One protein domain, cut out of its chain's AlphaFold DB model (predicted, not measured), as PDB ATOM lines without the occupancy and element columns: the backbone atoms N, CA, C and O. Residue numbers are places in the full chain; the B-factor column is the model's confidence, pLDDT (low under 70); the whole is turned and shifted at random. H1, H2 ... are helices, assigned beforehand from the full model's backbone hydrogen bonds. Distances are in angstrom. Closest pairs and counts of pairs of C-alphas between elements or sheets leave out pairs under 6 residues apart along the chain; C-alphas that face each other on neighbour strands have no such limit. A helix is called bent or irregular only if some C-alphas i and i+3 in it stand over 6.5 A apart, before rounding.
ATOM      1  N   GLY A  26     -13.617  43.758  32.400       84.56
ATOM      2  CA  GLY A  26     -14.384  42.882  33.284       84.56
ATOM      3  C   GLY A  26     -13.533  42.260  34.393       84.56
ATOM      4  O   GLY A  26     -13.931  42.281  35.556       84.56
ATOM      5  N   ALA A  27     -12.333  41.779  34.064       85.25
ATOM      6  CA  ALA A  27     -11.385  41.241  35.035       85.25
ATOM      7  C   ALA A  27     -10.925  42.306  36.041       85.25
ATOM      8  O   ALA A  27     -10.875  42.030  37.240       85.25
ATOM      9  N   LEU A  28     -10.636  43.528  35.579       88.81
ATOM     10  CA  LEU A  28     -10.254  44.650  36.439       88.81
ATOM     11  C   LEU A  28     -11.390  45.034  37.399       88.81
ATOM     12  O   LEU A  28     -11.161  45.202  38.598       88.81
ATOM     13  N   VAL A  29     -12.622  45.118  36.891       88.31
ATOM     14  CA  VAL A  29     -13.832  45.381  37.684       88.31
ATOM     15  C   VAL A  29     -14.045  44.282  38.719       88.31
ATOM     16  O   VAL A  29     -14.264  44.582  39.891       88.31
ATOM     17  N   SER A  30     -13.928  43.013  38.327       85.06
ATOM     18  CA  SER A  30     -14.016  41.890  39.260       85.06
ATOM     19  C   SER A  30     -12.901  41.911  40.299       85.06
ATOM     20  O   SER A  30     -13.158  41.604  41.458       85.06
ATOM     21  N   LEU A  31     -11.683  42.322  39.950       82.94
ATOM     22  CA  LEU A  31     -10.595  42.466  40.917       82.94
ATOM     23  C   LEU A  31     -10.903  43.564  41.949       82.94
ATOM     24  O   LEU A  31     -10.737  43.353  43.152       82.94
ATOM     25  N   LEU A  32     -11.399  44.718  41.498       85.56
ATOM     26  CA  LEU A  32     -11.859  45.810  42.362       85.56
ATOM     27  C   LEU A  32     -13.010  45.370  43.270       85.56
ATOM     28  O   LEU A  32     -12.953  45.579  44.484       85.56
ATOM     29  N   ALA A  33     -14.011  44.698  42.705       83.25
ATOM     30  CA  ALA A  33     -15.132  44.136  43.446       83.25
ATOM     31  C   ALA A  33     -14.647  43.140  44.508       83.25
ATOM     32  O   ALA A  33     -15.056  43.230  45.664       83.25
ATOM     33  N   ALA A  34     -13.706  42.256  44.157       81.38
ATOM     34  CA  ALA A  34     -13.110  41.307  45.090       81.38
ATOM     35  C   ALA A  34     -12.458  42.034  46.269       81.38
ATOM     36  O   ALA A  34     -12.674  41.647  47.414       81.38
ATOM     37  N   MET A  35     -11.705  43.109  46.018       81.69
ATOM     38  CA  MET A  35     -11.063  43.905  47.070       81.69
ATOM     39  C   MET A  35     -12.079  44.610  47.980       81.69
ATOM     40  O   MET A  35     -11.917  44.603  49.204       81.69
ATOM     41  N   ILE A  36     -13.135  45.194  47.405       84.12
ATOM     42  CA  ILE A  36     -14.184  45.900  48.155       84.12
ATOM     43  C   ILE A  36     -14.998  44.910  48.993       84.12
ATOM     44  O   ILE A  36     -15.109  45.070  50.209       84.12
ATOM     45  N   PHE A  37     -15.500  43.836  48.383       80.62
ATOM     46  CA  PHE A  37     -16.229  42.783  49.089       80.62
ATOM     47  C   PHE A  37     -15.348  42.036  50.080       80.62
ATOM     48  O   PHE A  37     -15.849  41.532  51.088       80.62
ATOM     49  N   HIS A  38     -14.031  41.999  49.854       74.81
ATOM     50  CA  HIS A  38     -13.128  41.454  50.844       74.81
ATOM     51  C   HIS A  38     -13.145  42.280  52.136       74.81
ATOM     52  O   HIS A  38     -13.135  41.726  53.235       74.81
ATOM     53  N   ARG A  39     -13.192  43.606  52.017       75.44
ATOM     54  CA  ARG A  39     -13.281  44.501  53.174       75.44
ATOM     55  C   ARG A  39     -14.670  44.506  53.810       75.44
ATOM     56  O   ARG A  39     -14.760  44.540  55.029       75.44
ATOM     57  N   ALA A  40     -15.727  44.453  53.003       76.56
ATOM     58  CA  ALA A  40     -17.102  44.611  53.479       76.56
ATOM     59  C   ALA A  40     -17.725  43.326  54.058       76.56
ATOM     60  O   ALA A  40     -18.558  43.396  54.958       76.56
ATOM     61  N   LEU A  41     -17.353  42.145  53.549       72.06
ATOM     62  CA  LEU A  41     -17.938  40.867  53.967       72.06
ATOM     63  C   LEU A  41     -16.955  40.073  54.828       72.06
ATOM     64  O   LEU A  41     -15.828  39.790  54.410       72.06
ATOM     65  N   GLY A  42     -17.422  39.669  56.013       69.38
ATOM     66  CA  GLY A  42     -16.669  38.841  56.954       69.38
ATOM     67  C   GLY A  42     -16.272  37.461  56.395       69.38
ATOM     68  O   GLY A  42     -16.845  36.982  55.409       69.38
ATOM     69  N   PRO A  43     -15.305  36.777  57.038       68.25
ATOM     70  CA  PRO A  43     -14.655  35.570  56.512       68.25
ATOM     71  C   PRO A  43     -15.592  34.361  56.343       68.25
ATOM     72  O   PRO A  43     -15.315  33.488  55.522       68.25
ATOM     73  N   ALA A  44     -16.720  34.326  57.058       69.38
ATOM     74  CA  ALA A  44     -17.694  33.233  57.002       69.38
ATOM     75  C   ALA A  44     -18.455  33.138  55.664       69.38
ATOM     76  O   ALA A  44     -19.009  32.092  55.338       69.38
ATOM     77  N   ARG A  45     -18.481  34.207  54.854       78.44
ATOM     78  CA  ARG A  45     -19.296  34.293  53.625       78.44
ATOM     79  C   ARG A  45     -18.461  34.156  52.350       78.44
ATOM     80  O   ARG A  45     -18.602  34.939  51.415       78.44
ATOM     81  N   PHE A  46     -17.577  33.158  52.307       71.94
ATOM     82  CA  PHE A  46     -16.669  32.929  51.173       71.94
ATOM     83  C   PHE A  46     -17.414  32.718  49.844       71.94
ATOM     84  O   PHE A  46     -17.111  33.402  48.870       71.94
ATOM     85  N   GLY A  47     -18.413  31.826  49.814       73.00
ATOM     86  CA  GLY A  47     -19.184  31.551  48.594       73.00
ATOM     87  C   GLY A  47     -19.919  32.788  48.074       73.00
ATOM     88  O   GLY A  47     -19.862  33.094  46.887       73.00
ATOM     89  N   TRP A  48     -20.511  33.567  48.983       79.94
ATOM     90  CA  TRP A  48     -21.203  34.813  48.646       79.94
ATOM     91  C   TRP A  48     -20.266  35.877  48.061       79.94
ATOM     92  O   TRP A  48     -20.630  36.550  47.102       79.94
ATOM     93  N   ARG A  49     -19.037  36.003  48.576       78.25
ATOM     94  CA  ARG A  49     -18.035  36.927  48.014       78.25
ATOM     95  C   ARG A  49     -17.696  36.559  46.576       78.25
ATOM     96  O   ARG A  49     -17.702  37.433  45.720       78.25
ATOM     97  N   VAL A  50     -17.445  35.280  46.306       77.31
ATOM     98  CA  VAL A  50     -17.112  34.800  44.957       77.31
ATOM     99  C   VAL A  50     -18.279  35.036  43.994       77.31
ATOM    100  O   VAL A  50     -18.070  35.596  42.920       77.31
ATOM    101  N   ALA A  51     -19.506  34.709  44.410       80.56
ATOM    102  CA  ALA A  51     -20.704  34.931  43.603       80.56
ATOM    103  C   ALA A  51     -20.930  36.419  43.276       80.56
ATOM    104  O   ALA A  51     -21.134  36.761  42.114       80.56
ATOM    105  N   LEU A  52     -20.826  37.318  44.265       82.62
ATOM    106  CA  LEU A  52     -20.987  38.764  44.047       82.62
ATOM    107  C   LEU A  52     -19.898  39.324  43.135       82.62
ATOM    108  O   LEU A  52     -20.194  40.082  42.216       82.62
ATOM    109  N   THR A  53     -18.651  38.908  43.342       81.25
ATOM    110  CA  THR A  53     -17.510  39.340  42.523       81.25
ATOM    111  C   THR A  53     -17.682  38.938  41.055       81.25
ATOM    112  O   THR A  53     -17.395  39.735  40.159       81.25
ATOM    113  N   GLY A  54     -18.194  37.727  40.808       79.56
ATOM    114  CA  GLY A  54     -18.513  37.234  39.466       79.56
ATOM    115  C   GLY A  54     -19.734  37.905  38.839       79.56
ATOM    116  O   GLY A  54     -19.733  38.193  37.647       79.56
ATOM    117  N   ALA A  55     -20.750  38.222  39.644       84.06
ATOM    118  CA  ALA A  55     -21.951  38.913  39.181       84.06
ATOM    119  C   ALA A  55     -21.715  40.404  38.890       84.06
ATOM    120  O   ALA A  55     -22.430  40.985  38.082       84.06
ATOM    121  N   THR A  56     -20.719  41.033  39.520       87.94
ATOM    122  CA  THR A  56     -20.465  42.481  39.408       87.94
ATOM    123  C   THR A  56     -20.232  42.970  37.974       87.94
ATOM    124  O   THR A  56     -20.930  43.900  37.571       87.94
ATOM    125  N   PRO A  57     -19.310  42.395  37.174       85.06
ATOM    126  CA  PRO A  57     -19.099  42.857  35.800       85.06
ATOM    127  C   PRO A  57     -20.350  42.668  34.932       85.06
ATOM    128  O   PRO A  57     -20.676  43.532  34.121       85.06
ATOM    129  N   VAL A  58     -21.094  41.578  35.147       86.19
ATOM    130  CA  VAL A  58     -22.354  41.300  34.444       86.19
ATOM    131  C   VAL A  58     -23.417  42.340  34.808       86.19
ATOM    132  O   VAL A  58     -24.046  42.911  33.921       86.19
ATOM    133  N   LEU A  59     -23.583  42.635  36.101       86.38
ATOM    134  CA  LEU A  59     -24.517  43.645  36.603       86.38
ATOM    135  C   LEU A  59     -24.175  45.046  36.102       86.38
ATOM    136  O   LEU A  59     -25.080  45.779  35.724       86.38
ATOM    137  N   LEU A  60     -22.892  45.416  36.064       86.06
ATOM    138  CA  LEU A  60     -22.450  46.703  35.519       86.06
ATOM    139  C   LEU A  60     -22.784  46.835  34.037       86.06
ATOM    140  O   LEU A  60     -23.251  47.882  33.603       86.06
ATOM    141  N   MET A  61     -22.584  45.767  33.269       84.44
ATOM    142  CA  MET A  61     -22.896  45.762  31.846       84.44
ATOM    143  C   MET A  61     -24.408  45.812  31.590       84.44
ATOM    144  O   MET A  61     -24.853  46.537  30.703       84.44
ATOM    145  N   LEU A  62     -25.208  45.121  32.409       83.88
ATOM    146  CA  LEU A  62     -26.668  45.254  32.394       83.88
ATOM    147  C   LEU A  62     -27.109  46.671  32.775       83.88
ATOM    148  O   LEU A  62     -27.939  47.252  32.087       83.88
ATOM    149  N   LEU A  63     -26.539  47.247  33.834       85.62
ATOM    150  CA  LEU A  63     -26.833  48.613  34.264       85.62
ATOM    151  C   LEU A  63     -26.514  49.613  33.151       85.62
ATOM    152  O   LEU A  63     -27.333  50.477  32.861       85.62
ATOM    153  N   PHE A  64     -25.361  49.470  32.499       84.56
ATOM    154  CA  PHE A  64     -24.982  50.305  31.364       84.56
ATOM    155  C   PHE A  64     -25.989  50.186  30.215       84.56
ATOM    156  O   PHE A  64     -26.434  51.202  29.686       84.56
ATOM    157  N   TYR A  65     -26.406  48.963  29.878       80.94
ATOM    158  CA  TYR A  65     -27.454  48.727  28.884       80.94
ATOM    159  C   TYR A  65     -28.771  49.429  29.258       80.94
ATOM    160  O   TYR A  65     -29.344  50.135  28.429       80.94
ATOM    161  N   PHE A  66     -29.212  49.314  30.514       79.88
ATOM    162  CA  PHE A  66     -30.413  49.997  31.001       79.88
ATOM    163  C   PHE A  66     -30.298  51.518  30.931       79.88
ATOM    164  O   PHE A  66     -31.227  52.175  30.472       79.88
ATOM    165  N   VAL A  67     -29.168  52.080  31.363       84.44
ATOM    166  CA  VAL A  67     -28.922  53.527  31.338       84.44
ATOM    167  C   VAL A  67     -28.910  54.055  29.905       84.44
ATOM    168  O   VAL A  67     -29.495  55.102  29.647       84.44
ATOM    169  N   MET A  68     -28.296  53.334  28.965       80.62
ATOM    170  CA  MET A  68     -28.316  53.712  27.549       80.62
ATOM    171  C   MET A  68     -29.721  53.642  26.950       80.62
ATOM    172  O   MET A  68     -30.121  54.568  26.254       80.62
ATOM    173  N   SER A  69     -30.489  52.596  27.257       77.25
ATOM    174  CA  SER A  69     -31.871  52.458  26.777       77.25
ATOM    175  C   SER A  69     -32.768  53.583  27.326       77.25
ATOM    176  O   SER A  69     -33.452  54.256  26.558       77.25
ATOM    177  N   LEU A  70     -32.640  53.910  28.619       80.75
ATOM    178  CA  LEU A  70     -33.279  55.078  29.239       80.75
ATOM    179  C   LEU A  70     -32.866  56.400  28.576       80.75
ATOM    180  O   LEU A  70     -33.710  57.260  28.336       80.75
ATOM    181  N   ALA A  71     -31.577  56.571  28.265       81.19
ATOM    182  CA  ALA A  71     -31.062  57.770  27.603       81.19
ATOM    183  C   ALA A  71     -31.578  57.925  26.163       81.19
ATOM    184  O   ALA A  71     -31.725  59.046  25.684       81.19
ATOM    185  N   MET A  72     -31.893  56.816  25.490       80.88
ATOM    186  CA  MET A  72     -32.559  56.809  24.183       80.88
ATOM    187  C   MET A  72     -34.080  57.017  24.279       80.88
ATOM    188  O   MET A  72     -34.761  57.019  23.256       80.88
ATOM    189  N   GLY A  73     -34.616  57.230  25.485       77.56
ATOM    190  CA  GLY A  73     -36.040  57.457  25.724       77.56
ATOM    191  C   GLY A  73     -36.882  56.179  25.726       77.56
ATOM    192  O   GLY A  73     -38.109  56.264  25.724       77.56
ATOM    193  N   GLU A  74     -36.255  55.002  25.736       74.81
ATOM    194  CA  GLU A  74     -36.963  53.734  25.883       74.81
ATOM    195  C   GLU A  74     -37.336  53.515  27.360       74.81
ATOM    196  O   GLU A  74     -36.558  53.790  28.281       74.81
ATOM    197  N   GLY A  75     -38.550  53.021  27.611       70.19
ATOM    198  CA  GLY A  75     -38.990  52.691  28.964       70.19
ATOM    199  C   GLY A  75     -38.206  51.507  29.542       70.19
ATOM    200  O   GLY A  75     -37.841  50.574  28.831       70.19
ATOM    201  N   VAL A  76     -38.003  51.482  30.866       68.19
ATOM    202  CA  VAL A  76     -37.299  50.381  31.567       68.19
ATOM    203  C   VAL A  76     -37.929  49.011  31.275       68.19
ATOM    204  O   VAL A  76     -37.226  48.008  31.156       68.19
ATOM    205  N   LEU A  77     -39.258  48.969  31.139       69.19
ATOM    206  CA  LEU A  77     -40.004  47.751  30.817       69.19
ATOM    207  C   LEU A  77     -39.771  47.284  29.370       69.19
ATOM    208  O   LEU A  77     -39.674  46.080  29.141       69.19
ATOM    209  N   ASP A  78     -39.593  48.206  28.421       70.44
ATOM    210  CA  ASP A  78     -39.278  47.875  27.025       70.44
ATOM    211  C   ASP A  78     -37.845  47.351  26.890       70.44
ATOM    212  O   ASP A  78     -37.591  46.359  26.200       70.44
ATOM    213  N   ALA A  79     -36.910  47.956  27.627       64.31
ATOM    214  CA  ALA A  79     -35.532  47.486  27.726       64.31
ATOM    215  C   ALA A  79     -35.461  46.053  28.287       64.31
ATOM    216  O   ALA A  79     -34.713  45.214  27.771       64.31
ATOM    217  N   LEU A  80     -36.276  45.761  29.313       67.81
ATOM    218  CA  LEU A  80     -36.418  44.426  29.903       67.81
ATOM    219  C   LEU A  80     -37.008  43.420  28.904       67.81
ATOM    220  O   LEU A  80     -36.497  42.309  28.775       67.81
ATOM    221  N   ALA A  81     -38.050  43.808  28.167       71.25
ATOM    222  CA  ALA A  81     -38.705  42.950  27.180       71.25
ATOM    223  C   ALA A  81     -37.780  42.550  26.013       71.25
ATOM    224  O   ALA A  81     -37.989  41.509  25.387       71.25
ATOM    225  N   ARG A  82     -36.724  43.329  25.744       69.81
ATOM    226  CA  ARG A  82     -35.735  43.053  24.687       69.81
ATOM    227  C   ARG A  82     -34.549  42.185  25.120       69.81
ATOM    228  O   ARG A  82     -33.849  41.668  24.250       69.81
ATOM    229  N   LEU A  83     -34.350  41.932  26.419       67.06
ATOM    230  CA  LEU A  83     -33.314  41.012  26.927       67.06
ATOM    231  C   LEU A  83     -33.294  39.619  26.259       67.06
ATOM    232  O   LEU A  83     -32.203  39.148  25.923       67.06
ATOM    233  N   PRO A  84     -34.429  38.925  26.018       71.38
ATOM    234  CA  PRO A  84     -34.395  37.633  25.324       71.38
ATOM    235  C   PRO A  84     -33.898  37.743  23.871       71.38
ATOM    236  O   PRO A  84     -33.302  36.787  23.359       71.38
ATOM    237  N   GLY A  85     -34.083  38.913  23.247       69.44
ATOM    238  CA  GLY A  85     -33.679  39.238  21.877       69.44
ATOM    239  C   GLY A  85     -32.194  39.562  21.697       69.44
ATOM    240  O   GLY A  85     -31.774  39.845  20.578       69.44
ATOM    241  N   ILE A  86     -31.381  39.504  22.760       74.44
ATOM    242  CA  ILE A  86     -29.937  39.744  22.654       74.44
ATOM    243  C   ILE A  86     -29.312  38.733  21.671       74.44
ATOM    244  O   ILE A  86     -29.530  37.519  21.820       74.44
ATOM    245  N   PRO A  87     -28.509  39.197  20.690       80.12
ATOM    246  CA  PRO A  87     -27.844  38.324  19.729       80.12
ATOM    247  C   PRO A  87     -26.921  37.327  20.437       80.12
ATOM    248  O   PRO A  87     -26.385  37.605  21.511       80.12
ATOM    249  N   LEU A  88     -26.696  36.164  19.816       80.31
ATOM    250  CA  LEU A  88     -25.884  35.079  20.386       80.31
ATOM    251  C   LEU A  88     -24.516  35.574  20.890       80.31
ATOM    252  O   LEU A  88     -24.074  35.195  21.971       80.31
ATOM    253  N   VAL A  89     -23.892  36.483  20.139       76.56
ATOM    254  CA  VAL A  89     -22.610  37.110  20.487       76.56
ATOM    255  C   VAL A  89     -22.681  37.847  21.829       76.56
ATOM    256  O   VAL A  89     -21.806  37.666  22.670       76.56
ATOM    257  N   GLY A  90     -23.748  38.612  22.079       77.50
ATOM    258  CA  GLY A  90     -23.963  39.293  23.359       77.50
ATOM    259  C   GLY A  90     -24.084  38.306  24.519       77.50
ATOM    260  O   GLY A  90     -23.446  38.486  25.555       77.50
ATOM    261  N   LYS A  91     -24.822  37.206  24.322       81.00
ATOM    262  CA  LYS A  91     -24.970  36.136  25.326       81.00
ATOM    263  C   LYS A  91     -23.624  35.490  25.672       81.00
ATOM    264  O   LYS A  91     -23.348  35.261  26.848       81.00
ATOM    265  N   LEU A  92     -22.769  35.253  24.674       84.12
ATOM    266  CA  LEU A  92     -21.418  34.721  24.879       84.12
ATOM    267  C   LEU A  92     -20.510  35.700  25.636       84.12
ATOM    268  O   LEU A  92     -19.751  35.263  26.499       84.12
ATOM    269  N   ILE A  93     -20.621  37.009  25.379       83.88
ATOM    270  CA  ILE A  93     -19.881  38.029  26.140       83.88
ATOM    271  C   ILE A  93     -20.303  38.016  27.612       83.88
ATOM    272  O   ILE A  93     -19.445  37.957  28.492       83.88
ATOM    273  N   PHE A  94     -21.611  38.021  27.895       82.94
ATOM    274  CA  PHE A  94     -22.122  37.961  29.268       82.94
ATOM    275  C   PHE A  94     -21.673  36.689  29.992       82.94
ATOM    276  O   PHE A  94     -21.228  36.757  31.140       82.94
ATOM    277  N   LEU A  95     -21.742  35.540  29.313       86.88
ATOM    278  CA  LEU A  95     -21.267  34.271  29.853       86.88
ATOM    279  C   LEU A  95     -19.768  34.335  30.167       86.88
ATOM    280  O   LEU A  95     -19.354  33.990  31.273       86.88
ATOM    281  N   GLY A  96     -18.960  34.822  29.224       85.62
ATOM    282  CA  GLY A  96     -17.521  34.966  29.411       85.62
ATOM    283  C   GLY A  96     -17.173  35.923  30.555       85.62
ATOM    284  O   GLY A  96     -16.297  35.612  31.353       85.62
ATOM    285  N   LEU A  97     -17.888  37.045  30.700       85.75
ATOM    286  CA  LEU A  97     -17.692  37.995  31.802       85.75
ATOM    287  C   LEU A  97     -18.011  37.356  33.152       85.75
ATOM    288  O   LEU A  97     -17.263  37.548  34.110       85.75
ATOM    289  N   GLY A  98     -19.077  36.553  33.218       83.25
ATOM    290  CA  GLY A  98     -19.413  35.775  34.407       83.25
ATOM    291  C   GLY A  98     -18.316  34.772  34.772       83.25
ATOM    292  O   GLY A  98     -17.915  34.697  35.934       83.25
ATOM    293  N   VAL A  99     -17.776  34.049  33.783       88.00
ATOM    294  CA  VAL A  99     -16.665  33.101  33.983       88.00
ATOM    295  C   VAL A  99     -15.401  33.824  34.442       88.00
ATOM    296  O   VAL A  99     -14.808  33.426  35.443       88.00
ATOM    297  N   VAL A 100     -15.009  34.909  33.771       88.06
ATOM    298  CA  VAL A 100     -13.836  35.717  34.139       88.06
ATOM    299  C   VAL A 100     -13.979  36.239  35.566       88.06
ATOM    300  O   VAL A 100     -13.071  36.061  36.377       88.06
ATOM    301  N   GLY A 101     -15.131  36.811  35.914       82.94
ATOM    302  CA  GLY A 101     -15.353  37.339  37.254       82.94
ATOM    303  C   GLY A 101     -15.343  36.263  38.342       82.94
ATOM    304  O   GLY A 101     -14.787  36.487  39.420       82.94
ATOM    305  N   LEU A 102     -15.886  35.075  38.059       85.44
ATOM    306  CA  LEU A 102     -15.806  33.917  38.953       85.44
ATOM    307  C   LEU A 102     -14.361  33.452  39.153       85.44
ATOM    308  O   LEU A 102     -13.933  33.275  40.293       85.44
ATOM    309  N   VAL A 103     -13.600  33.291  38.068       87.25
ATOM    310  CA  VAL A 103     -12.192  32.866  38.116       87.25
ATOM    311  C   VAL A 103     -11.360  33.859  38.925       87.25
ATOM    312  O   VAL A 103     -10.639  33.454  39.837       87.25
ATOM    313  N   VAL A 104     -11.512  35.162  38.666       86.00
ATOM    314  CA  VAL A 104     -10.835  36.229  39.420       86.00
ATOM    315  C   VAL A 104     -11.228  36.186  40.900       86.00
ATOM    316  O   VAL A 104     -10.357  36.251  41.770       86.00
ATOM    317  N   GLY A 105     -12.519  36.015  41.202       81.06
ATOM    318  CA  GLY A 105     -13.016  35.896  42.571       81.06
ATOM    319  C   GLY A 105     -12.419  34.701  43.322       81.06
ATOM    320  O   GLY A 105     -11.955  34.854  44.455       81.06
ATOM    321  N   VAL A 106     -12.369  33.527  42.687       84.81
ATOM    322  CA  VAL A 106     -11.771  32.309  43.259       84.81
ATOM    323  C   VAL A 106     -10.269  32.484  43.480       84.81
ATOM    324  O   VAL A 106      -9.788  32.202  44.578       84.81
ATOM    325  N   LEU A 107      -9.533  32.987  42.481       85.25
ATOM    326  CA  LEU A 107      -8.087  33.213  42.574       85.25
ATOM    327  C   LEU A 107      -7.741  34.190  43.697       85.25
ATOM    328  O   LEU A 107      -6.872  33.905  44.521       85.25
ATOM    329  N   CYS A 108      -8.456  35.314  43.776       81.81
ATOM    330  CA  CYS A 108      -8.237  36.316  44.813       81.81
ATOM    331  C   CYS A 108      -8.467  35.713  46.207       81.81
ATOM    332  O   CYS A 108      -7.641  35.854  47.114       81.81
ATOM    333  N   ALA A 109      -9.553  34.956  46.372       76.00
ATOM    334  CA  ALA A 109      -9.896  34.359  47.650       76.00
ATOM    335  C   ALA A 109      -8.937  33.217  48.057       76.00
ATOM    336  O   ALA A 109      -8.602  33.085  49.239       76.00
ATOM    337  N   ALA A 110      -8.442  32.431  47.095       82.88
ATOM    338  CA  ALA A 110      -7.404  31.424  47.315       82.88
ATOM    339  C   ALA A 110      -6.067  32.065  47.729       82.88
ATOM    340  O   ALA A 110      -5.457  31.641  48.715       82.88
ATOM    341  N   PHE A 111      -5.654  33.133  47.042       82.88
ATOM    342  CA  PHE A 111      -4.429  33.872  47.351       82.88
ATOM    343  C   PHE A 111      -4.457  34.470  48.765       82.88
ATOM    344  O   PHE A 111      -3.488  34.364  49.518       82.88
ATOM    345  N   LEU A 112      -5.596  35.033  49.176       76.69
ATOM    346  CA  LEU A 112      -5.801  35.558  50.528       76.69
ATOM    347  C   LEU A 112      -5.713  34.474  51.608       76.69
ATOM    348  O   LEU A 112      -5.037  34.679  52.618       76.69
ATOM    349  N   ARG A 113      -6.328  33.302  51.391       78.81
ATOM    350  CA  ARG A 113      -6.195  32.158  52.313       78.81
ATOM    351  C   ARG A 113      -4.743  31.710  52.447       78.81
ATOM    352  O   ARG A 113      -4.288  31.448  53.559       78.81
ATOM    353  N   TRP A 114      -4.013  31.651  51.337       84.06
ATOM    354  CA  TRP A 114      -2.597  31.293  51.342       84.06
ATOM    355  C   TRP A 114      -1.755  32.306  52.129       84.06
ATOM    356  O   TRP A 114      -0.976  31.911  52.998       84.06
ATOM    357  N   ARG A 115      -1.984  33.608  51.923       81.06
ATOM    358  CA  ARG A 115      -1.301  34.682  52.663       81.06
ATOM    359  C   ARG A 115      -1.572  34.638  54.167       81.06
ATOM    360  O   ARG A 115      -0.643  34.795  54.955       81.06
ATOM    361  N   LEU A 116      -2.825  34.413  54.569       80.81
ATOM    362  CA  LEU A 116      -3.198  34.284  55.983       80.81
ATOM    363  C   LEU A 116      -2.536  33.059  56.622       80.81
ATOM    364  O   LEU A 116      -1.985  33.161  57.715       80.81
ATOM    365  N   LYS A 117      -2.504  31.927  55.908       80.44
ATOM    366  CA  LYS A 117      -1.827  30.708  56.367       80.44
ATOM    367  C   LYS A 117      -0.319  30.917  56.542       80.44
ATOM    368  O   LYS A 117       0.252  30.400  57.494       80.44
ATOM    369  N   GLN A 118       0.324  31.679  55.655       82.94
ATOM    370  CA  GLN A 118       1.742  32.024  55.801       82.94
ATOM    371  C   GLN A 118       2.010  32.961  56.982       82.94
ATOM    372  O   GLN A 118       3.000  32.768  57.680       82.94
ATOM    373  N   ARG A 119       1.140  33.948  57.235       78.12
ATOM    374  CA  ARG A 119       1.268  34.824  58.413       78.12
ATOM    375  C   ARG A 119       1.141  34.039  59.714       78.12
ATOM    376  O   ARG A 119       2.020  34.155  60.556       78.12
ATOM    377  N   ALA A 120       0.136  33.171  59.814       74.56
ATOM    378  CA  ALA A 120      -0.050  32.317  60.984       74.56
ATOM    379  C   ALA A 120       1.162  31.401  61.240       74.56
ATOM    380  O   ALA A 120       1.543  31.196  62.385       74.56
ATOM    381  N   ARG A 121       1.813  30.884  60.186       76.19
ATOM    382  CA  ARG A 121       3.053  30.096  60.332       76.19
ATOM    383  C   ARG A 121       4.211  30.915  60.896       76.19
ATOM    384  O   ARG A 121       4.883  30.436  61.796       76.19
ATOM    385  N   ARG A 122       4.404  32.146  60.412       73.19
ATOM    386  CA  ARG A 122       5.461  33.041  60.914       73.19
ATOM    387  C   ARG A 122       5.234  33.479  62.356       73.19
ATOM    388  O   ARG A 122       6.199  33.668  63.078       73.19
ATOM    389  N   GLU A 123       3.980  33.657  62.766       71.38
ATOM    390  CA  GLU A 123       3.655  33.949  64.166       71.38
ATOM    391  C   GLU A 123       3.981  32.747  65.057       71.38
ATOM    392  O   GLU A 123       4.637  32.919  66.074       71.38
ATOM    393  N   VAL A 124       3.623  31.527  64.649       68.81
ATOM    394  CA  VAL A 124       3.973  30.308  65.402       68.81
ATOM    395  C   VAL A 124       5.491  30.114  65.504       68.81
ATOM    396  O   VAL A 124       5.976  29.828  66.591       68.81
TER     397      VAL A 124
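This is residues 26 to 124 of the 128 residues of an uncharacterized protein of Erythrobacter sp (UniProt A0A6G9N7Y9). One long helix, H4, makes the longest axis; the hairpin of H1 and H2a packs on its middle, and from there H2b, the second arm of the bent helix H2, runs off at a slant. H3 turns back from the far end of H2b toward the beginning of H4, leaving an open frame, while residues 113 to 124 of H4 stick out at the other end. The printed part has 99 residues with four named helices, H1 to H4 in order, and no named strand: all helix, mostly crossed, with 1 of 6 touching pairs at a shallow tilt. It is loose, with a radius of gyration of the C-alphas of 17.4 A, and spans 62 by 25 by 20 A.

H4, residues 88 to 124, touches H2a, residues 46 to 54, with residues 97 to 109 alone; the closest C-alphas, of Gly 54 and Gly 101, are 3.9 A apart, at a steep tilt of 39 degrees. H1, residues 26 to 40, touches H4, closest at the C-alphas of Ser 30 and Gly 101, 5.2 A. H1 and H2a form a hairpin at a shallow tilt of 34.9 degrees, only just short of steep; their closest C-alphas, of Ser 30 and Thr 53, are 5.4 A apart. H2, residues 46 to 71, was assigned as one helix by its hydrogen bonds but is bent, C-alphas 54 and 57 being 6.7 A apart; H2b, residues 57 to 71, stands at 41 degrees to H2a. H2b touches H4 with residues 57 to 58 alone, closest at the C-alphas of Val 58 and Phe 94, 6.2 A. H3, residues 76 to 85, is irregular, with C-alphas 81 and 84 7.1 A apart; it touches H2b, closest at the C-alphas of Ser 69 and Ala 79, 6.2 A, and is apart from H4. Each O i to N i+4 pair is within hydrogen-bond range in H1, H2a, H2b and H4, but 3 of 6 in H3.

H4 is 54.2 A long, from C-alpha 88 at (-25.884, 35.079, 20.386) to C-alpha 124 at (3.973, 30.308, 65.402). H1 begins at (-14.384, 42.882, 33.284) and measures 20.5 A, H2a 12.6 A, H2b 20.8 A and H3 15.2 A.

The two C-alphas farthest apart, of Gly 73 and Val 124, are 62.5 A apart. The printed part has no cut, and its three links are tight. The mean pLDDT of the printed part is 79.5; 11 residues are under 70, among them residues 42 to 44.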